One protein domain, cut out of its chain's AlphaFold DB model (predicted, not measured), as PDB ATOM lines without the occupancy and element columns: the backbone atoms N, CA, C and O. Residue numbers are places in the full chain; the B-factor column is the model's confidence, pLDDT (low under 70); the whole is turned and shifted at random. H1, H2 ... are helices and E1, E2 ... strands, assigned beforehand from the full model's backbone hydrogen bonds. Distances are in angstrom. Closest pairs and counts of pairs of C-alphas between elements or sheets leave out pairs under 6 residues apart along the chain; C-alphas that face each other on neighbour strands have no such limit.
ATOM      1  N   SER A 102     222.453 259.419 388.542       98.00
ATOM      2  CA  SER A 102     221.561 258.621 387.702       98.00
ATOM      3  C   SER A 102     222.372 257.583 386.948       98.00
ATOM      4  O   SER A 102     223.500 257.861 386.542       98.00
ATOM      5  N   GLY A 103     221.792 256.406 386.726       97.56
ATOM      6  CA  GLY A 103     222.451 255.367 385.954       97.56
ATOM      7  C   GLY A 103     221.478 254.510 385.160       97.56
ATOM      8  O   GLY A 103     220.387 254.198 385.637       97.56
ATOM      9  N   GLU A 104     221.903 254.121 383.963       98.06
ATOM     10  CA  GLU A 104     221.175 253.229 383.064       98.06
ATOM     11  C   GLU A 104     222.119 252.164 382.513       98.06
ATOM     12  O   GLU A 104     223.198 252.464 381.989       98.06
ATOM     13  N   VAL A 105     221.711 250.907 382.648       97.88
ATOM     14  CA  VAL A 105     222.389 249.762 382.045       97.88
ATOM     15  C   VAL A 105     221.867 249.569 380.627       97.88
ATOM     16  O   VAL A 105     220.678 249.702 380.372       97.88
ATOM     17  N   ILE A 106     222.764 249.255 379.697       96.62
ATOM     18  CA  ILE A 106     222.439 248.931 378.309       96.62
ATOM     19  C   ILE A 106     223.224 247.687 377.905       96.62
ATOM     20  O   ILE A 106     224.460 247.688 377.867       96.62
ATOM     21  N   LEU A 107     222.508 246.624 377.555       92.25
ATOM     22  CA  LEU A 107     223.075 245.402 377.011       92.25
ATOM     23  C   LEU A 107     223.210 245.527 375.489       92.25
ATOM     24  O   LEU A 107     222.261 245.814 374.763       92.25
ATOM     25  N   HIS A 108     224.412 245.276 374.973       89.81
ATOM     26  CA  HIS A 108     224.691 245.303 373.541       89.81
ATOM     27  C   HIS A 108     224.879 243.881 373.014       89.81
ATOM     28  O   HIS A 108     225.965 243.308 373.123       89.81
ATOM     29  N   PHE A 109     223.842 243.320 372.393       77.31
ATOM     30  CA  PHE A 109     223.916 242.012 371.742       77.31
ATOM     31  C   PHE A 109     223.218 242.002 370.377       77.31
ATOM     32  O   PHE A 109     222.217 242.676 370.132       77.31
ATOM     33  N   ASN A 110     223.763 241.207 369.457       58.59
ATOM     34  CA  ASN A 110     223.202 241.023 368.125       58.59
ATOM     35  C   ASN A 110     222.146 239.899 368.162       58.59
ATOM     36  O   ASN A 110     222.460 238.760 367.835       58.59
ATOM     37  N   LYS A 111     220.886 240.257 368.472       54.69
ATOM     38  CA  LYS A 111     219.659 239.414 368.555       54.69
ATOM     39  C   LYS A 111     219.426 238.687 369.890       54.69
ATOM     40  O   LYS A 111     220.370 238.272 370.536       54.69
ATOM     41  N   ASN A 112     218.135 238.528 370.219       56.81
ATOM     42  CA  ASN A 112     217.444 238.105 371.462       56.81
ATOM     43  C   ASN A 112     217.929 236.835 372.216       56.81
ATOM     44  O   ASN A 112     217.160 236.257 372.977       56.81
ATOM     45  N   SER A 113     219.138 236.329 371.979       65.06
ATOM     46  CA  SER A 113     219.681 235.155 372.664       65.06
ATOM     47  C   SER A 113     221.205 235.172 372.644       65.06
ATOM     48  O   SER A 113     221.791 235.281 371.566       65.06
ATOM     49  N   ILE A 114     221.836 234.981 373.799       68.56
ATOM     50  CA  ILE A 114     223.285 234.788 373.903       68.56
ATOM     51  C   ILE A 114     223.626 233.313 373.645       68.56
ATOM     52  O   ILE A 114     223.042 232.423 374.263       68.56
ATOM     53  N   GLN A 115     224.568 233.040 372.740       68.06
ATOM     54  CA  GLN A 115     225.135 231.707 372.512       68.06
ATOM     55  C   GLN A 115     226.425 231.512 373.313       68.06
ATOM     56  O   GLN A 115     227.064 232.469 373.747       68.06
ATOM     57  N   THR A 116     226.847 230.262 373.506       68.56
ATOM     58  CA  THR A 116     228.132 229.937 374.148       68.56
ATOM     59  C   THR A 116     229.301 230.557 373.370       68.56
ATOM     60  O   THR A 116     229.369 230.388 372.154       68.56
ATOM     61  N   ARG A 117     230.248 231.197 374.075       74.50
ATOM     62  CA  ARG A 117     231.402 231.953 373.537       74.50
ATOM     63  C   ARG A 117     231.085 233.299 372.896       74.50
ATOM     64  O   ARG A 117     231.996 233.944 372.371       74.50
ATOM     65  N   ASP A 118     229.838 233.754 372.954       78.06
ATOM     66  CA  ASP A 118     229.532 235.136 372.613       78.06
ATOM     67  C   ASP A 118     230.185 236.075 373.629       78.06
ATOM     68  O   ASP A 118     230.207 235.821 374.834       78.06
ATOM     69  N   THR A 119     230.708 237.192 373.132       83.44
ATOM     70  CA  THR A 119     231.131 238.296 373.990       83.44
ATOM     71  C   THR A 119     229.942 239.221 374.198       83.44
ATOM     72  O   THR A 119     229.482 239.872 373.258       83.44
ATOM     73  N   LEU A 120     229.453 239.288 375.431       87.19
ATOM     74  CA  LEU A 120     228.479 240.281 375.845       87.19
ATOM     75  C   LEU A 120     229.217 241.580 376.163       87.19
ATOM     76  O   LEU A 120     230.178 241.594 376.935       87.19
ATOM     77  N   ARG A 121     228.752 242.678 375.567       91.94
ATOM     78  CA  ARG A 121     229.168 244.027 375.939       91.94
ATOM     79  C   ARG A 121     228.036 244.685 376.714       91.94
ATOM     80  O   ARG A 121     226.918 244.764 376.213       91.94
ATOM     81  N   VAL A 122     228.346 245.204 377.894       94.69
ATOM     82  CA  VAL A 122     227.412 246.002 378.700       94.69
ATOM     83  C   VAL A 122     227.969 247.410 378.820       94.69
ATOM     84  O   VAL A 122     229.170 247.582 379.043       94.69
ATOM     85  N   SER A 123     227.110 248.406 378.661       97.12
ATOM     86  CA  SER A 123     227.421 249.790 379.001       97.12
ATOM     87  C   SER A 123     226.592 250.195 380.210       97.12
ATOM     88  O   SER A 123     225.402 249.908 380.262       97.12
ATOM     89  N   PHE A 124     227.206 250.874 381.168       98.06
ATOM     90  CA  PHE A 124     226.496 251.576 382.226       98.06
ATOM     91  C   PHE A 124     226.756 253.067 382.055       98.06
ATOM     92  O   PHE A 124     227.891 253.527 382.198       98.06
ATOM     93  N   ASN A 125     225.716 253.796 381.666       98.25
ATOM     94  CA  ASN A 125     225.768 255.237 381.482       98.25
ATOM     95  C   ASN A 125     225.418 255.904 382.805       98.25
ATOM     96  O   ASN A 125     224.330 255.691 383.330       98.25
ATOM     97  N   LEU A 126     226.348 256.695 383.320       97.12
ATOM     98  CA  LEU A 126     226.275 257.381 384.599       97.12
ATOM     99  C   LEU A 126     226.220 258.893 384.364       97.12
ATOM    100  O   LEU A 126     227.016 259.429 383.592       97.12
ATOM    101  N   GLU A 127     225.336 259.579 385.079       98.12
ATOM    102  CA  GLU A 127     225.314 261.040 385.184       98.12
ATOM    103  C   GLU A 127     225.373 261.439 386.660       98.12
ATOM    104  O   GLU A 127     224.538 261.003 387.456       98.12
ATOM    105  N   THR A 128     226.364 262.242 387.043       98.12
ATOM    106  CA  THR A 128     226.526 262.712 388.425       98.12
ATOM    107  C   THR A 128     225.814 264.047 388.636       98.12
ATOM    108  O   THR A 128     225.970 264.983 387.860       98.12
ATOM    109  N   HIS A 129     225.065 264.174 389.728       97.62
ATOM    110  CA  HIS A 129     224.351 265.403 390.119       97.62
ATOM    111  C   HIS A 129     225.020 266.114 391.303       97.62
ATOM    112  O   HIS A 129     224.795 267.307 391.527       97.62
ATOM    113  N   SER A 130     225.896 265.401 392.010       95.69
ATOM    114  CA  SER A 130     226.787 265.884 393.067       95.69
ATOM    115  C   SER A 130     228.164 265.223 392.904       95.69
ATOM    116  O   SER A 130     228.290 264.212 392.212       95.69
ATOM    117  N   ALA A 131     229.207 265.807 393.503       96.38
ATOM    118  CA  ALA A 131     230.519 265.160 393.532       96.38
ATOM    119  C   ALA A 131     230.407 263.829 394.287       96.38
ATOM    120  O   ALA A 131     229.757 263.765 395.333       96.38
ATOM    121  N   VAL A 132     231.005 262.768 393.750       96.75
ATOM    122  CA  VAL A 132     230.794 261.414 394.266       96.75
ATOM    123  C   VAL A 132     232.061 260.575 394.194       96.75
ATOM    124  O   VAL A 132     232.821 260.621 393.229       96.75
ATOM    125  N   SER A 133     232.273 259.773 395.233       97.25
ATOM    126  CA  SER A 133     233.310 258.751 395.290       97.25
ATOM    127  C   SER A 133     232.658 257.372 395.262       97.25
ATOM    128  O   SER A 133     231.812 257.070 396.102       97.25
ATOM    129  N   ILE A 134     233.073 256.522 394.329       97.38
ATOM    130  CA  ILE A 134     232.449 255.231 394.050       97.38
ATOM    131  C   ILE A 134     233.499 254.125 394.092       97.38
ATOM    132  O   ILE A 134     234.513 254.198 393.401       97.38
ATOM    133  N   ASP A 135     233.232 253.078 394.865       97.25
ATOM    134  CA  ASP A 135     233.987 251.834 394.816       97.25
ATOM    135  C   ASP A 135     233.344 250.866 393.818       97.25
ATOM    136  O   ASP A 135     232.157 250.555 393.892       97.25
ATOM    137  N   THR A 136     234.132 250.385 392.861       97.19
ATOM    138  CA  THR A 136     233.686 249.435 391.833       97.19
ATOM    139  C   THR A 136     234.827 248.503 391.425       97.19
ATOM    140  O   THR A 136     235.994 248.768 391.725       97.19
ATOM    141  N   TYR A 137     234.515 247.388 390.767       96.94
ATOM    142  CA  TYR A 137     235.530 246.444 390.300       96.94
ATOM    143  C   TYR A 137     236.001 246.803 388.897       96.94
ATOM    144  O   TYR A 137     235.204 247.082 388.004       96.94
ATOM    145  N   LYS A 138     237.318 246.779 388.697       95.06
ATOM    146  CA  LYS A 138     237.954 247.065 387.408       95.06
ATOM    147  C   LYS A 138     239.136 246.148 387.167       95.06
ATOM    148  O   LYS A 138     239.779 245.704 388.119       95.06
ATOM    149  N   TYR A 139     239.461 245.913 385.907       92.00
ATOM    150  CA  TYR A 139     240.679 245.218 385.507       92.00
ATOM    151  C   TYR A 139     241.367 245.975 384.375       92.00
ATOM    152  O   TYR A 139     240.724 246.623 383.552       92.00
ATOM    153  N   ILE A 140     242.695 245.880 384.350       85.88
ATOM    154  CA  ILE A 140     243.532 246.506 383.328       85.88
ATOM    155  C   ILE A 140     244.172 245.390 382.519       85.88
ATOM    156  O   ILE A 140     244.858 244.531 383.080       85.88
ATOM    157  N   LEU A 141     243.979 245.413 381.204       79.50
ATOM    158  CA  LEU A 141     244.726 244.539 380.307       79.50
ATOM    159  C   LEU A 141     246.100 245.167 380.050       79.50
ATOM    160  O   LEU A 141     246.210 246.294 379.573       79.50
ATOM    161  N   GLN A 142     247.171 244.445 380.392       69.44
ATOM    162  CA  GLN A 142     248.542 244.970 380.297       69.44
ATOM    163  C   GLN A 142     248.978 245.290 378.858       69.44
ATOM    164  O   GLN A 142     249.916 246.056 378.662       69.44
ATOM    165  N   GLU A 143     248.323 244.692 377.861       70.62
ATOM    166  CA  GLU A 143     248.673 244.817 376.444       70.62
ATOM    167  C   GLU A 143     248.566 246.254 375.925       70.62
ATOM    168  O   GLU A 143     249.494 246.754 375.291       70.62
ATOM    169  N   ASP A 144     247.456 246.921 376.214       74.75
ATOM    170  CA  ASP A 144     247.135 248.256 375.709       74.75
ATOM    171  C   ASP A 144     246.829 249.252 376.834       74.75
ATOM    172  O   ASP A 144     246.531 250.417 376.572       74.75
ATOM    173  N   SER A 145     246.950 248.812 378.093       76.50
ATOM    174  CA  SER A 145     246.522 249.566 379.275       76.50
ATOM    175  C   SER A 145     245.043 249.961 379.225       76.50
ATOM    176  O   SER A 145     244.646 250.915 379.898       76.50
ATOM    177  N   SER A 146     244.226 249.239 378.446       79.62
ATOM    178  CA  SER A 146     242.780 249.411 378.456       79.62
ATOM    179  C   SER A 146     242.225 248.991 379.807       79.62
ATOM    180  O   SER A 146     242.593 247.957 380.373       79.62
ATOM    181  N   ASP A 147     241.327 249.824 380.312       84.81
ATOM    182  CA  ASP A 147     240.710 249.687 381.619       84.81
ATOM    183  C   ASP A 147     239.220 249.393 381.442       84.81
ATOM    184  O   ASP A 147     238.484 250.164 380.816       84.81
ATOM    185  N   PHE A 148     238.782 248.260 381.977       91.50
ATOM    186  CA  PHE A 148     237.419 247.766 381.853       91.50
ATOM    187  C   PHE A 148     236.786 247.593 383.226       91.50
ATOM    188  O   PHE A 148     237.456 247.296 384.218       91.50
ATOM    189  N   HIS A 149     235.466 247.752 383.274       95.50
ATOM    190  CA  HIS A 149     234.710 247.517 384.494       95.50
ATOM    191  C   HIS A 149     234.327 246.038 384.609       95.50
ATOM    192  O   HIS A 149     234.206 245.307 383.623       95.50
ATOM    193  N   SER A 150     234.161 245.606 385.852       95.31
ATOM    194  CA  SER A 150     233.762 244.272 386.285       95.31
ATOM    195  C   SER A 150     232.798 244.406 387.470       95.31
ATOM    196  O   SER A 150     232.520 245.516 387.925       95.31
ATOM    197  N   GLY A 151     232.265 243.299 387.982       95.44
ATOM    198  CA  GLY A 151     231.251 243.328 389.031       95.44
ATOM    199  C   GLY A 151     229.888 243.657 388.437       95.44
ATOM    200  O   GLY A 151     229.443 244.804 388.462       95.44
ATOM    201  N   LEU A 152     229.232 242.634 387.897       96.38
ATOM    202  CA  LEU A 152     227.841 242.700 387.457       96.38
ATOM    203  C   LEU A 152     227.017 241.692 388.252       96.38
ATOM    204  O   LEU A 152     227.451 240.564 388.483       96.38
ATOM    205  N   PHE A 153     225.819 242.099 388.632       96.25
ATOM    206  CA  PHE A 153     224.787 241.238 389.166       96.25
ATOM    207  C   PHE A 153     223.837 240.821 388.053       96.25
ATOM    208  O   PHE A 153     223.452 241.637 387.218       96.25
ATOM    209  N   PHE A 154     223.434 239.558 388.097       95.00
ATOM    210  CA  PHE A 154     222.369 238.978 387.294       95.00
ATOM    211  C   PHE A 154     221.346 238.409 388.273       95.00
ATOM    212  O   PHE A 154     221.549 237.313 388.809       95.00
ATOM    213  N   ARG A 155     220.285 239.168 388.561       95.12
ATOM    214  CA  ARG A 155     219.199 238.732 389.451       95.12
ATOM    215  C   ARG A 155     218.061 238.186 388.600       95.12
ATOM    216  O   ARG A 155     217.586 238.862 387.692       95.12
ATOM    217  N   SER A 156     217.668 236.942 388.855       94.25
ATOM    218  CA  SER A 156     216.565 236.313 388.126       94.25
ATOM    219  C   SER A 156     215.264 237.068 388.395       94.25
ATOM    220  O   SER A 156     214.942 237.363 389.540       94.25
ATOM    221  N   LEU A 157     214.503 237.350 387.335       92.50
ATOM    222  CA  LEU A 157     213.175 237.973 387.416       92.50
ATOM    223  C   LEU A 157     212.066 236.966 387.757       92.50
ATOM    224  O   LEU A 157     210.919 237.347 387.986       92.50
ATOM    225  N   THR A 158     212.393 235.671 387.748       89.38
ATOM    226  CA  THR A 158     211.456 234.586 388.088       89.38
ATOM    227  C   THR A 158     211.666 234.048 389.500       89.38
ATOM    228  O   THR A 158     210.713 233.586 390.123       89.38
ATOM    229  N   ASP A 159     212.897 234.135 390.001       87.75
ATOM    230  CA  ASP A 159     213.301 233.732 391.342       87.75
ATOM    231  C   ASP A 159     214.282 234.772 391.891       87.75
ATOM    232  O   ASP A 159     215.493 234.669 391.696       87.75
ATOM    233  N   ASN A 160     213.748 235.797 392.556       75.75
ATOM    234  CA  ASN A 160     214.530 236.948 393.012       75.75
ATOM    235  C   ASN A 160     215.613 236.592 394.051       75.75
ATOM    236  O   ASN A 160     216.481 237.424 394.308       75.75
ATOM    237  N   GLU A 161     215.586 235.389 394.641       82.88
ATOM    238  CA  GLU A 161     216.649 234.897 395.532       82.88
ATOM    239  C   GLU A 161     217.888 234.428 394.749       82.88
ATOM    240  O   GLU A 161     219.004 234.411 395.274       82.88
ATOM    241  N   THR A 162     217.718 234.083 393.470       88.00
ATOM    242  CA  THR A 162     218.810 233.657 392.599       88.00
ATOM    243  C   THR A 162     219.536 234.875 392.022       88.00
ATOM    244  O   THR A 162     219.094 235.505 391.056       88.00
ATOM    245  N   VAL A 163     220.705 235.170 392.598       93.19
ATOM    246  CA  VAL A 163     221.632 236.212 392.135       93.19
ATOM    247  C   VAL A 163     222.957 235.577 391.731       93.19
ATOM    248  O   VAL A 163     223.646 234.966 392.547       93.19
ATOM    249  N   THR A 164     223.347 235.757 390.471       93.75
ATOM    250  CA  THR A 164     224.684 235.397 389.983       93.75
ATOM    251  C   THR A 164     225.546 236.646 389.892       93.75
ATOM    252  O   THR A 164     225.122 237.665 389.353       93.75
ATOM    253  N   ILE A 165     226.769 236.566 390.413       94.25
ATOM    254  CA  ILE A 165     227.724 237.674 390.417       94.25
ATOM    255  C   ILE A 165     228.837 237.355 389.428       94.25
ATOM    256  O   ILE A 165     229.536 236.350 389.567       94.25
ATOM    257  N   TYR A 166     229.024 238.230 388.449       93.75
ATOM    258  CA  TYR A 166     230.148 238.179 387.532       93.75
ATOM    259  C   TYR A 166     231.311 239.025 388.054       93.75
ATOM    260  O   TYR A 166     231.163 240.226 388.301       93.75
ATOM    261  N   ARG A 167     232.483 238.393 388.148       93.69
ATOM    262  CA  ARG A 167     233.784 239.042 388.316       93.69
ATOM    263  C   ARG A 167     234.733 238.555 387.237       93.69
ATOM    264  O   ARG A 167     234.757 237.367 386.917       93.69
ATOM    265  N   PHE A 168     235.517 239.471 386.690       92.50
ATOM    266  CA  PHE A 168     236.517 239.147 385.695       92.50
ATOM    267  C   PHE A 168     237.684 238.390 386.339       92.50
ATOM    268  O   PHE A 168     238.355 238.907 387.231       92.50
ATOM    269  N   SER A 169     237.937 237.197 385.811       90.69
ATOM    270  CA  SER A 169     239.140 236.397 386.021       90.69
ATOM    271  C   SER A 169     239.563 235.857 384.658       90.69
ATOM    272  O   SER A 169     238.750 235.273 383.934       90.69
ATOM    273  N   GLY A 170     240.809 236.098 384.264       88.25
ATOM    274  CA  GLY A 170     241.294 235.757 382.932       88.25
ATOM    275  C   GLY A 170     242.811 235.672 382.846       88.25
ATOM    276  O   GLY A 170     243.519 235.659 383.854       88.25
ATOM    277  N   THR A 171     243.324 235.608 381.620       86.62
ATOM    278  CA  THR A 171     244.764 235.620 381.338       86.62
ATOM    279  C   THR A 171     245.092 236.653 380.273       86.62
ATOM    280  O   THR A 171     244.353 236.772 379.295       86.62
ATOM    281  N   ASP A 172     246.202 237.368 380.435       83.19
ATOM    282  CA  ASP A 172     246.734 238.249 379.394       83.19
ATOM    283  C   ASP A 172     247.413 237.459 378.255       83.19
ATOM    284  O   ASP A 172     247.581 236.238 378.313       83.19
ATOM    285  N   GLN A 173     247.836 238.166 377.204       80.31
ATOM    286  CA  GLN A 173     248.539 237.590 376.049       80.31
ATOM    287  C   GLN A 173     249.874 236.898 376.390       80.31
ATOM    288  O   GLN A 173     250.384 236.110 375.592       80.31
ATOM    289  N   PHE A 174     250.452 237.184 377.558       85.50
ATOM    290  CA  PHE A 174     251.688 236.571 378.044       85.50
ATOM    291  C   PHE A 174     251.413 235.348 378.932       85.50
ATOM    292  O   PHE A 174     252.355 234.704 379.398       85.50
ATOM    293  N   GLY A 175     250.139 235.004 379.145       85.81
ATOM    294  CA  GLY A 175     249.708 233.900 379.995       85.81
ATOM    295  C   GLY A 175     249.723 234.228 381.488       85.81
ATOM    296  O   GLY A 175     249.614 233.307 382.299       85.81
ATOM    297  N   ASN A 176     249.853 235.500 381.876       88.12
ATOM    298  CA  ASN A 176     249.721 235.897 383.275       88.12
ATOM    299  C   ASN A 176     248.241 235.967 383.652       88.12
ATOM    300  O   ASN A 176     247.425 236.462 382.878       88.12
ATOM    301  N   SER A 177     247.902 235.520 384.860       89.94
ATOM    302  CA  SER A 177     246.557 235.703 385.413       89.94
ATOM    303  C   SER A 177     246.266 237.192 385.633       89.94
ATOM    304  O   SER A 177     247.105 237.933 386.155       89.94
ATOM    305  N   VAL A 178     245.072 237.614 385.219       90.25
ATOM    306  CA  VAL A 178     244.523 238.953 385.419       90.25
ATOM    307  C   VAL A 178     243.203 238.800 386.157       90.25
ATOM    308  O   VAL A 178     242.295 238.122 385.687       90.25
ATOM    309  N   GLU A 179     243.107 239.462 387.299       92.19
ATOM    310  CA  GLU A 179     241.920 239.489 388.148       92.19
ATOM    311  C   GLU A 179     241.446 240.931 388.281       92.19
ATOM    312  O   GLU A 179     242.261 241.867 388.303       92.19
ATOM    313  N   ASP A 180     240.137 241.120 388.403       94.38
ATOM    314  CA  ASP A 180     239.604 242.420 388.777       94.38
ATOM    315  C   ASP A 180     239.982 242.818 390.212       94.38
ATOM    316  O   ASP A 180     240.288 242.015 391.099       94.38
ATOM    317  N   GLN A 181     239.988 244.124 390.443       94.50
ATOM    318  CA  GLN A 181     240.341 244.727 391.716       94.50
ATOM    319  C   GLN A 181     239.330 245.804 392.063       94.50
ATOM    320  O   GLN A 181     238.865 246.538 391.189       94.50
ATOM    321  N   LEU A 182     239.029 245.924 393.354       95.88
ATOM    322  CA  LEU A 182     238.232 247.030 393.858       95.88
ATOM    323  C   LEU A 182     239.026 248.329 393.687       95.88
ATOM    324  O   LEU A 182     240.168 248.445 394.144       95.88
ATOM    325  N   ARG A 183     238.426 249.302 393.011       95.94
ATOM    326  CA  ARG A 183     238.998 250.617 392.747       95.94
ATOM    327  C   ARG A 183     238.030 251.688 393.202       95.94
ATOM    328  O   ARG A 183     236.830 251.582 392.985       95.94
ATOM    329  N   ASN A 184     238.600 252.730 393.787       96.56
ATOM    330  CA  ASN A 184     237.883 253.943 394.111       96.56
ATOM    331  C   ASN A 184     238.005 254.925 392.942       96.56
ATOM    332  O   ASN A 184     239.117 255.206 392.489       96.56
ATOM    333  N   LEU A 185     236.868 255.408 392.455       96.06
ATOM    334  CA  LEU A 185     236.752 256.412 391.405       96.06
ATOM    335  C   LEU A 185     236.098 257.652 392.002       96.06
ATOM    336  O   LEU A 185     235.145 257.537 392.768       96.06
ATOM    337  N   THR A 186     236.584 258.832 391.640       97.31
ATOM    338  CA  THR A 186     235.973 260.100 392.044       97.31
ATOM    339  C   THR A 186     235.517 260.831 390.799       97.31
ATOM    340  O   THR A 186     236.277 260.923 389.835       97.31
ATOM    341  N   TYR A 187     234.288 261.326 390.842       97.44
ATOM    342  CA  TYR A 187     233.675 262.116 389.789       97.44
ATOM    343  C   TYR A 187     233.227 263.451 390.358       97.44
ATOM    344  O   TYR A 187     232.748 263.534 391.495       97.44
ATOM    345  N   GLU A 188     233.371 264.491 389.552       97.88
ATOM    346  CA  GLU A 188     232.852 265.808 389.886       97.88
ATOM    347  C   GLU A 188     231.349 265.876 389.601       97.88
ATOM    348  O   GLU A 188     230.753 264.986 388.994       97.88
ATOM    349  N   LYS A 189     230.708 266.948 390.062       97.25
ATOM    350  CA  LYS A 189     229.300 267.219 389.758       97.25
ATOM    351  C   LYS A 189     229.100 267.481 388.256       97.25
ATOM    352  O   LYS A 189     229.856 268.251 387.666       97.25
ATOM    353  N   ASN A 190     227.999 266.972 387.697       97.38
ATOM    354  CA  ASN A 190     227.568 267.141 386.304       97.38
ATOM    355  C   ASN A 190     228.503 266.487 385.275       97.38
ATOM    356  O   ASN A 190     228.701 267.020 384.180       97.38
ATOM    357  N   GLU A 191     229.087 265.342 385.614       98.12
ATOM    358  CA  GLU A 191     229.847 264.527 384.673       98.12
ATOM    359  C   GLU A 191     228.961 263.438 384.061       98.12
ATOM    360  O   GLU A 191     228.105 262.855 384.726       98.12
ATOM    361  N   SER A 192     229.192 263.142 382.780       98.06
ATOM    362  CA  SER A 192     228.576 262.015 382.077       98.06
ATOM    363  C   SER A 192     229.650 260.998 381.717       98.06
ATOM    364  O   SER A 192     230.597 261.317 380.995       98.06
ATOM    365  N   ILE A 193     229.510 259.775 382.221       97.06
ATOM    366  CA  ILE A 193     230.514 258.715 382.113       97.06
ATOM    367  C   ILE A 193     229.857 257.448 381.567       97.06
ATOM    368  O   ILE A 193     228.723 257.130 381.906       97.06
ATOM    369  N   THR A 194     230.584 256.684 380.752       97.38
ATOM    370  CA  THR A 194     230.160 255.341 380.340       97.38
ATOM    371  C   THR A 194     231.161 254.314 380.841       97.38
ATOM    372  O   THR A 194     232.323 254.300 380.428       97.38
ATOM    373  N   TRP A 195     230.702 253.415 381.703       97.06
ATOM    374  CA  TRP A 195     231.453 252.228 382.089       97.06
ATOM    375  C   TRP A 195     231.171 251.115 381.095       97.06
ATOM    376  O   TRP A 195     230.021 250.859 380.754       97.06
ATOM    377  N   THR A 196     232.222 250.459 380.610       95.31
ATOM    378  CA  THR A 196     232.092 249.335 379.679       95.31
ATOM    379  C   THR A 196     232.546 248.049 380.346       95.31
ATOM    380  O   THR A 196     233.622 248.001 380.947       95.31
ATOM    381  N   TYR A 197     231.736 247.012 380.173       94.25
ATOM    382  CA  TYR A 197     231.989 245.654 380.621       94.25
ATOM    383  C   TYR A 197     232.051 244.739 379.405       94.25
ATOM    384  O   TYR A 197     231.224 244.844 378.494       94.25
ATOM    385  N   TYR A 198     233.003 243.814 379.426       90.44
ATOM    386  CA  TYR A 198     233.088 242.714 378.476       90.44
ATOM    387  C   TYR A 198     233.128 241.414 379.251       90.44
ATOM    388  O   TYR A 198     233.966 241.249 380.137       90.44
ATOM    389  N   LEU A 199     232.237 240.496 378.898       88.56
ATOM    390  CA  LEU A 199     232.191 239.175 379.493       88.56
ATOM    391  C   LEU A 199     231.870 238.120 378.445       88.56
ATOM    392  O   LEU A 199     231.100 238.350 377.513       88.56
ATOM    393  N   LEU A 200     232.487 236.955 378.603       83.19
ATOM    394  CA  LEU A 200     232.186 235.783 377.792       83.19
ATOM    395  C   LEU A 200     230.934 235.116 378.347       83.19
ATOM    396  O   LEU A 200     230.816 234.930 379.557       83.19
ATOM    397  N   SER A 201     230.000 234.738 377.488       78.00
ATOM    398  CA  SER A 201     228.741 234.125 377.912       78.00
ATOM    399  C   SER A 201     228.925 232.834 378.708       78.00
ATOM    400  O   SER A 201     228.169 232.552 379.623       78.00
ATOM    401  N   ASP A 202     229.973 232.078 378.417       77.62
ATOM    402  CA  ASP A 202     230.381 230.860 379.111       77.62
ATOM    403  C   ASP A 202     230.990 231.117 380.500       77.62
ATOM    404  O   ASP A 202     231.125 230.182 381.287       77.62
ATOM    405  N   SER A 203     231.296 232.374 380.844       81.00
ATOM    406  CA  SER A 203     231.586 232.766 382.233       81.00
ATOM    407  C   SER A 203     230.317 232.965 383.073       81.00
ATOM    408  O   SER A 203     230.387 232.988 384.302       81.00
ATOM    409  N   LEU A 204     229.153 233.077 382.425       80.81
ATOM    410  CA  LEU A 204     227.856 233.218 383.073       80.81
ATOM    411  C   LEU A 204     227.222 231.833 383.235       80.81
ATOM    412  O   LEU A 204     226.625 231.288 382.310       80.81
ATOM    413  N   ASN A 205     227.318 231.257 384.433       82.12
ATOM    414  CA  ASN A 205     226.627 230.010 384.779       82.12
ATOM    415  C   ASN A 205     225.137 230.262 385.087       82.12
ATOM    416  O   ASN A 205     224.659 229.938 386.172       82.12
ATOM    417  N   LEU A 206     224.413 230.875 384.146       85.88
ATOM    418  CA  LEU A 206     222.995 231.219 384.279       85.88
ATOM    419  C   LEU A 206     222.117 230.101 383.712       85.88
ATOM    420  O   LEU A 206     222.378 229.581 382.627       85.88
ATOM    421  N   SER A 207     221.044 229.744 384.419       88.06
ATOM    422  CA  SER A 207     219.986 228.909 383.844       88.06
ATOM    423  C   SER A 207     219.131 229.706 382.856       88.06
ATOM    424  O   SER A 207     219.113 230.934 382.899       88.06
ATOM    425  N   SER A 208     218.388 229.008 381.997       87.31
ATOM    426  CA  SER A 208     217.376 229.621 381.124       87.31
ATOM    427  C   SER A 208     216.383 230.458 381.941       87.31
ATOM    428  O   SER A 208     215.960 230.030 383.020       87.31
ATOM    429  N   GLY A 209     216.053 231.654 381.455       89.50
ATOM    430  CA  GLY A 209     215.222 232.636 382.148       89.50
ATOM    431  C   GLY A 209     215.598 234.084 381.832       89.50
ATOM    432  O   GLY A 209     216.536 234.353 381.079       89.50
ATOM    433  N   ASP A 210     214.855 235.009 382.437       91.00
ATOM    434  CA  ASP A 210     215.086 236.449 382.331       91.00
ATOM    435  C   ASP A 210     215.791 236.964 383.590       91.00
ATOM    436  O   ASP A 210     215.396 236.641 384.715       91.00
ATOM    437  N   TYR A 211     216.819 237.782 383.397       93.06
ATOM    438  CA  TYR A 211     217.633 238.358 384.462       93.06
ATOM    439  C   TYR A 211     217.702 239.863 384.293       93.06
ATOM    440  O   TYR A 211     218.016 240.344 383.209       93.06
ATOM    441  N   GLU A 212     217.484 240.615 385.361       94.62
ATOM    442  CA  GLU A 212     217.919 242.008 385.379       94.62
ATOM    443  C   GLU A 212     219.430 242.076 385.624       94.62
ATOM    444  O   GLU A 212     220.001 241.297 386.399       94.62
ATOM    445  N   VAL A 213     220.074 243.012 384.933       95.50
ATOM    446  CA  VAL A 213     221.516 243.227 384.998       95.50
ATOM    447  C   VAL A 213     221.797 244.564 385.663       95.50
ATOM    448  O   VAL A 213     221.323 245.604 385.206       95.50
ATOM    449  N   LEU A 214     222.596 244.534 386.730       96.56
ATOM    450  CA  LEU A 214     222.962 245.711 387.516       96.56
ATOM    451  C   LEU A 214     224.469 245.733 387.801       96.56
ATOM    452  O   LEU A 214     225.045 244.698 388.131       96.56
ATOM    453  N   PRO A 215     225.138 246.889 387.711       97.00
ATOM    454  CA  PRO A 215     226.529 247.016 388.114       97.00
ATOM    455  C   PRO A 215     226.678 247.068 389.631       97.00
ATOM    456  O   PRO A 215     225.842 247.624 390.342       97.00
ATOM    457  N   TYR A 216     227.796 246.544 390.124       97.19
ATOM    458  CA  TYR A 216     228.250 246.868 391.466       97.19
ATOM    459  C   TYR A 216     228.904 248.249 391.473       97.19
ATOM    460  O   TYR A 216     229.955 248.468 390.856       97.19
ATOM    461  N   LEU A 217     228.284 249.169 392.205       96.56
ATOM    462  CA  LEU A 217     228.845 250.479 392.485       96.56
ATOM    463  C   LEU A 217     228.482 250.924 393.902       96.56
ATOM    464  O   LEU A 217     227.341 251.247 394.206       96.56
ATOM    465  N   LEU A 218     229.468 250.935 394.785       96.06
ATOM    466  CA  LEU A 218     229.267 251.343 396.164       96.06
ATOM    467  C   LEU A 218     229.601 252.826 396.303       96.06
ATOM    468  O   LEU A 218     230.767 253.219 396.230       96.06
ATOM    469  N   ILE A 219     228.584 253.655 396.516       95.44
ATOM    470  CA  ILE A 219     228.780 255.079 396.794       95.44
ATOM    471  C   ILE A 219     229.335 255.222 398.212       95.44
ATOM    472  O   ILE A 219     228.735 254.749 399.181       95.44
ATOM    473  N   ARG A 220     230.491 255.879 398.341       92.25
ATOM    474  CA  ARG A 220     231.048 256.243 399.643       92.25
ATOM    475  C   ARG A 220     230.301 257.451 400.176       92.25
ATOM    476  O   ARG A 220     230.491 258.566 399.703       92.25
ATOM    477  N   HIS A 221     229.470 257.197 401.171       85.56
ATOM    478  CA  HIS A 221     228.817 258.221 401.971       85.56
ATOM    479  C   HIS A 221     229.703 258.562 403.165       85.56
ATOM    480  O   HIS A 221     230.243 257.656 403.802       85.56
ATOM    481  N   ASP A 222     229.840 259.849 403.478       74.12
ATOM    482  CA  ASP A 222     230.779 260.294 404.510       74.12
ATOM    483  C   ASP A 222     230.441 259.713 405.890       74.12
ATOM    484  O   ASP A 222     231.367 259.358 406.619       74.12
ATOM    485  N   GLN A 223     229.150 259.545 406.231       76.38
ATOM    486  CA  GLN A 223     228.681 258.874 407.457       76.38
ATOM    487  C   GLN A 223     227.243 258.330 407.311       76.38
ATOM    488  O   GLN A 223     226.283 259.068 407.516       76.38
ATOM    489  N   ILE A 224     227.070 257.034 407.012       83.94
ATOM    490  CA  ILE A 224     225.759 256.365 407.152       83.94
ATOM    491  C   ILE A 224     225.627 255.834 408.587       83.94
ATOM    492  O   ILE A 224     226.542 255.145 409.050       83.94
ATOM    493  N   PRO A 225     224.521 256.110 409.305       87.38
ATOM    494  CA  PRO A 225     224.281 255.529 410.621       87.38
ATOM    495  C   PRO A 225     224.334 253.999 410.588       87.38
ATOM    496  O   PRO A 225     223.706 253.369 409.739       87.38
ATOM    497  N   ILE A 226     225.044 253.387 411.539       83.94
ATOM    498  CA  ILE A 226     225.246 251.929 411.541       83.94
ATOM    499  C   ILE A 226     223.927 251.153 411.631       83.94
ATOM    500  O   ILE A 226     223.757 250.177 410.911       83.94
ATOM    501  N   GLY A 227     222.958 251.633 412.418       85.25
ATOM    502  CA  GLY A 227     221.650 250.982 412.539       85.25
ATOM    503  C   GLY A 227     220.845 250.996 411.235       85.25
ATOM    504  O   GLY A 227     220.114 250.054 410.950       85.25
ATOM    505  N   LEU A 228     221.043 252.009 410.382       86.25
ATOM    506  CA  LEU A 228     220.456 252.023 409.042       86.25
ATOM    507  C   LEU A 228     221.086 250.930 408.163       86.25
ATOM    508  O   LEU A 228     220.370 250.233 407.456       86.25
ATOM    509  N   ILE A 229     222.403 250.727 408.242       85.19
ATOM    510  CA  ILE A 229     223.081 249.636 407.522       85.19
ATOM    511  C   ILE A 229     222.633 248.264 408.039       85.19
ATOM    512  O   ILE A 229     222.347 247.370 407.246       85.19
ATOM    513  N   GLU A 230     222.511 248.097 409.356       86.12
ATOM    514  CA  GLU A 230     222.017 246.863 409.976       86.12
ATOM    515  C   GLU A 230     220.588 246.523 409.525       86.12
ATOM    516  O   GLU A 230     220.318 245.368 409.187       86.12
ATOM    517  N   ALA A 231     219.708 247.526 409.404       83.62
ATOM    518  CA  ALA A 231     218.355 247.358 408.868       83.62
ATOM    519  C   ALA A 231     218.327 246.858 407.408       83.62
ATOM    520  O   ALA A 231     217.323 246.297 406.969       83.62
ATOM    521  N   HIS A 232     219.432 247.016 406.675       81.56
ATOM    522  CA  HIS A 232     219.596 246.620 405.277       81.56
ATOM    523  C   HIS A 232     220.496 245.392 405.071       81.56
ATOM    524  O   HIS A 232     220.981 245.172 403.969       81.56
ATOM    525  N   GLY A 233     220.717 244.568 406.099       77.81
ATOM    526  CA  GLY A 233     221.536 243.350 405.978       77.81
ATOM    527  C   GLY A 233     222.985 243.516 406.444       77.81
ATOM    528  O   GLY A 233     223.809 242.617 406.245       77.81
ATOM    529  N   GLY A 234     223.291 244.634 407.107       86.19
ATOM    530  CA  GLY A 234     224.580 244.892 407.742       86.19
ATOM    531  C   GLY A 234     225.714 245.080 406.737       86.19
ATOM    532  O   GLY A 234     225.501 245.433 405.578       86.19
ATOM    533  N   ASP A 235     226.939 244.794 407.178       85.88
ATOM    534  CA  ASP A 235     228.154 244.971 406.370       85.88
ATOM    535  C   ASP A 235     228.098 244.239 405.019       85.88
ATOM    536  O   ASP A 235     228.681 244.698 404.036       85.88
ATOM    537  N   SER A 236     227.358 243.128 404.931       86.94
ATOM    538  CA  SER A 236     227.187 242.363 403.690       86.94
ATOM    539  C   SER A 236     226.568 243.197 402.567       86.94
ATOM    540  O   SER A 236     226.976 243.044 401.412       86.94
ATOM    541  N   ALA A 237     225.647 244.108 402.893       86.38
ATOM    542  CA  ALA A 237     225.001 244.997 401.929       86.38
ATOM    543  C   ALA A 237     225.953 246.063 401.367       86.38
ATOM    544  O   ALA A 237     225.704 246.617 400.304       86.38
ATOM    545  N   LEU A 238     227.086 246.309 402.034       88.19
ATOM    546  CA  LEU A 238     228.131 247.234 401.584       88.19
ATOM    547  C   LEU A 238     229.295 246.521 400.878       88.19
ATOM    548  O   LEU A 238     230.332 247.119 400.598       88.19
ATOM    549  N   THR A 239     229.139 245.238 400.561       90.69
ATOM    550  CA  THR A 239     230.135 244.444 399.828       90.69
ATOM    551  C   THR A 239     229.529 243.866 398.556       90.69
ATOM    552  O   THR A 239     228.323 243.939 398.338       90.69
ATOM    553  N   LEU A 240     230.362 243.285 397.691       91.38
ATOM    554  CA  LEU A 240     229.876 242.564 396.518       91.38
ATOM    555  C   LEU A 240     229.231 241.240 396.950       91.38
ATOM    556  O   LEU A 240     229.880 240.193 396.980       91.38
ATOM    557  N   SER A 241     227.954 241.307 397.301       92.06
ATOM    558  CA  SER A 241     227.124 240.175 397.700       92.06
ATOM    559  C   SER A 241     225.697 240.368 397.185       92.06
ATOM    560  O   SER A 241     225.329 241.472 396.791       92.06
ATOM    561  N   ALA A 242     224.879 239.313 397.199       90.56
ATOM    562  CA  ALA A 242     223.472 239.426 396.814       90.56
ATOM    563  C   ALA A 242     222.709 240.461 397.669       90.56
ATOM    564  O   ALA A 242     221.871 241.176 397.131       90.56
ATOM    565  N   TYR A 243     223.079 240.614 398.949       90.25
ATOM    566  CA  TYR A 243     222.487 241.591 399.873       90.25
ATOM    567  C   TYR A 243     222.693 243.049 399.444       90.25
ATOM    568  O   TYR A 243     221.949 243.924 399.868       90.25
ATOM    569  N   PHE A 244     223.675 243.341 398.581       92.50
ATOM    570  CA  PHE A 244     223.824 244.683 398.006       92.50
ATOM    571  C   PHE A 244     222.560 245.114 397.246       92.50
ATOM    572  O   PHE A 244     222.184 246.283 397.277       92.50
ATOM    573  N   LEU A 245     221.876 244.168 396.594       91.88
ATOM    574  CA  LEU A 245     220.661 244.434 395.824       91.88
ATOM    575  C   LEU A 245     219.413 244.662 396.694       91.88
ATOM    576  O   LEU A 245     218.356 244.976 396.142       91.88
ATOM    577  N   ASP A 246     219.534 244.507 398.018       89.69
ATOM    578  CA  ASP A 246     218.485 244.835 398.992       89.69
ATOM    579  C   ASP A 246     218.545 246.309 399.424       89.69
ATOM    580  O   ASP A 246     217.610 246.819 400.054       89.69
ATOM    581  N   LEU A 247     219.629 247.020 399.086       92.19
ATOM    582  CA  LEU A 247     219.692 248.464 399.273       92.19
ATOM    583  C   LEU A 247     218.680 249.150 398.343       92.19
ATOM    584  O   LEU A 247     218.608 248.815 397.157       92.19
ATOM    585  N   PRO A 248     217.928 250.154 398.830       93.94
ATOM    586  CA  PRO A 248     217.101 250.980 397.961       93.94
ATOM    587  C   PRO A 248     218.005 251.689 396.954       93.94
ATOM    588  O   PRO A 248     218.832 252.516 397.334       93.94
ATOM    589  N   PHE A 249     217.872 251.364 395.671       94.44
ATOM    590  CA  PHE A 249     218.753 251.882 394.636       94.44
ATOM    591  C   PHE A 249     217.996 252.207 393.347       94.44
ATOM    592  O   PHE A 249     217.330 251.355 392.763       94.44
ATOM    593  N   ASP A 250     218.083 253.461 392.906       97.06
ATOM    594  CA  ASP A 250     217.372 253.973 391.731       97.06
ATOM    595  C   ASP A 250     218.295 253.995 390.508       97.06
ATOM    596  O   ASP A 250     218.783 255.047 390.082       97.06
ATOM    597  N   ILE A 251     218.572 252.803 389.987       97.12
ATOM    598  CA  ILE A 251     219.317 252.571 388.749       97.12
ATOM    599  C   ILE A 251     218.397 251.837 387.785       97.12
ATOM    600  O   ILE A 251     217.739 250.883 388.188       97.12
ATOM    601  N   LEU A 252     218.360 252.262 386.523       97.62
ATOM    602  CA  LEU A 252     217.601 251.574 385.485       97.62
ATOM    603  C   LEU A 252     218.370 250.318 385.041       97.62
ATOM    604  O   LEU A 252     219.437 250.461 384.430       97.62
ATOM    605  N   PRO A 253     217.880 249.101 385.351       96.12
ATOM    606  CA  PRO A 253     218.483 247.882 384.838       96.12
ATOM    607  C   PRO A 253     218.097 247.675 383.371       96.12
ATOM    608  O   PRO A 253     217.116 248.234 382.879       96.12
ATOM    609  N   ASP A 254     218.823 246.782 382.713       95.25
ATOM    610  CA  ASP A 254     218.395 246.167 381.457       95.25
ATOM    611  C   ASP A 254     218.210 244.663 381.675       95.25
ATOM    612  O   ASP A 254     218.741 244.090 382.633       95.25
ATOM    613  N   THR A 255     217.449 244.018 380.798       93.06
ATOM    614  CA  THR A 255     217.050 242.620 380.955       93.06
ATOM    615  C   THR A 255     217.795 241.725 379.977       93.06
ATOM    616  O   THR A 255     217.706 241.871 378.757       93.06
ATOM    617  N   LEU A 256     218.490 240.732 380.522       89.75
ATOM    618  CA  LEU A 256     219.120 239.658 379.780       89.75
ATOM    619  C   LEU A 256     218.216 238.424 379.744       89.75
ATOM    620  O   LEU A 256     217.902 237.848 380.782       89.75
ATOM    621  N   GLN A 257     217.884 237.965 378.539       87.50
ATOM    622  CA  GLN A 257     217.196 236.695 378.320       87.50
ATOM    623  C   GLN A 257     218.197 235.583 377.965       87.50
ATOM    624  O   GLN A 257     218.943 235.687 376.985       87.50
ATOM    625  N   ILE A 258     218.177 234.497 378.737       83.56
ATOM    626  CA  ILE A 258     218.905 233.252 378.467       83.56
ATOM    627  C   ILE A 258     217.888 232.200 378.014       83.56
ATOM    628  O   ILE A 258     216.922 231.941 378.726       83.56
ATOM    629  N   ASN A 259     218.103 231.601 376.838       77.69
ATOM    630  CA  ASN A 259     217.222 230.563 376.280       77.69
ATOM    631  C   ASN A 259     217.737 229.159 376.578       77.69
ATOM    632  O   ASN A 259     218.938 228.910 376.338       77.69
TER     633      ASN A 259
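This is residues 102 to 259 of the 259 residues of an uncharacterized protein of marine metagenome (UniProt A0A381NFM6). Two twisted layers of strands lie partly face to face: on one side is the sheet E1 E2 E10, and opposite it are two further sheets, E4 E3 E9 and E6 E5 E11 E12, joined where E4 runs on into E5. The small hairpin E7 E8 and the short helices H1 and H2 lie at far ends, while H3 covers part of E5. The printed part has 158 residues with twelve named strands and three named helices, the helices standing between E11 and E12 along the chain; each sheet is antiparallel and the class is mostly strand. The whole is compact, with a radius of gyration of the C-alphas of 16.1 A and spans of 44 by 39 by 28 A.

E1, residues 102 to 108, begins with C-alpha 102 at (221.561, 258.621, 387.702). E2 is residues 119 to 128, 28.7 A long; E3 is 132 to 140, 22.5 A, and bends by 67 degrees at residue 137. Then come E4, 147 to 150; E5, 152 to 156; E6, 163 to 166; E7, 169 to 171; E8, 177 to 179; E9, 181 to 187; E10, 192 to 200, 26.8 A; and E11, 209 to 215, 19.2 A. H1 is 226 to 231, H2 234 to 238 and H3 242 to 246. E12, 254 to 258, ends with C-alpha 258 at (218.905, 233.252, 378.467).

The sheets form a stack of sheets, face to face in turn. In E1 E2 E10, N 104 and O 125 are 3.0 A apart, N 122 and O 197 3.0 A. The sheet E6 E5 E11 E12 faces it, the facing parts 10.1 A centre to centre, with N 154 to O 164 at 2.8 A, N 153 to O 214 at 2.8 A and N 211 to O 256 at 2.8 A. The sheet E4 E3 E9 also faces E1 E2 E10 at 10.1 A, with N 150 to O 137 at 2.8 A and N 134 to O 185 at 2.8 A. The closest C-alphas of E4 and E10, His 149 and Tyr 197, are 5.1 A apart; those of E1 and E12, Val 105 and Asp 254, 5.4 A. In the hairpin E7 and E8, N 170 and O 178 are 2.9 A apart. H3 is on the sheet E6 E5 E11 E12, over E5, at a height of 9.3 A. H2 and H3 touch only at the corner, C-alphas 237 and 244 being closest at 4.1 A; H1 and H2 are close but not clearly touching, Ile 229 and Asp 235 having the closest C-alphas, 7.0 A apart. Every O i to N i+4 pair of H1 is within hydrogen-bond range; H2 and H3 have 0 of 1 each, but 2 of 2 O i to N i+3 pairs each.

The two C-alphas farthest apart, those of Phe 174 and Gly 227, are 48.0 A apart. The printed part has no cut and no long link. Mean pLDDT of the printed part is 89.2; residues 110 to 116 and residue 142 are under 70.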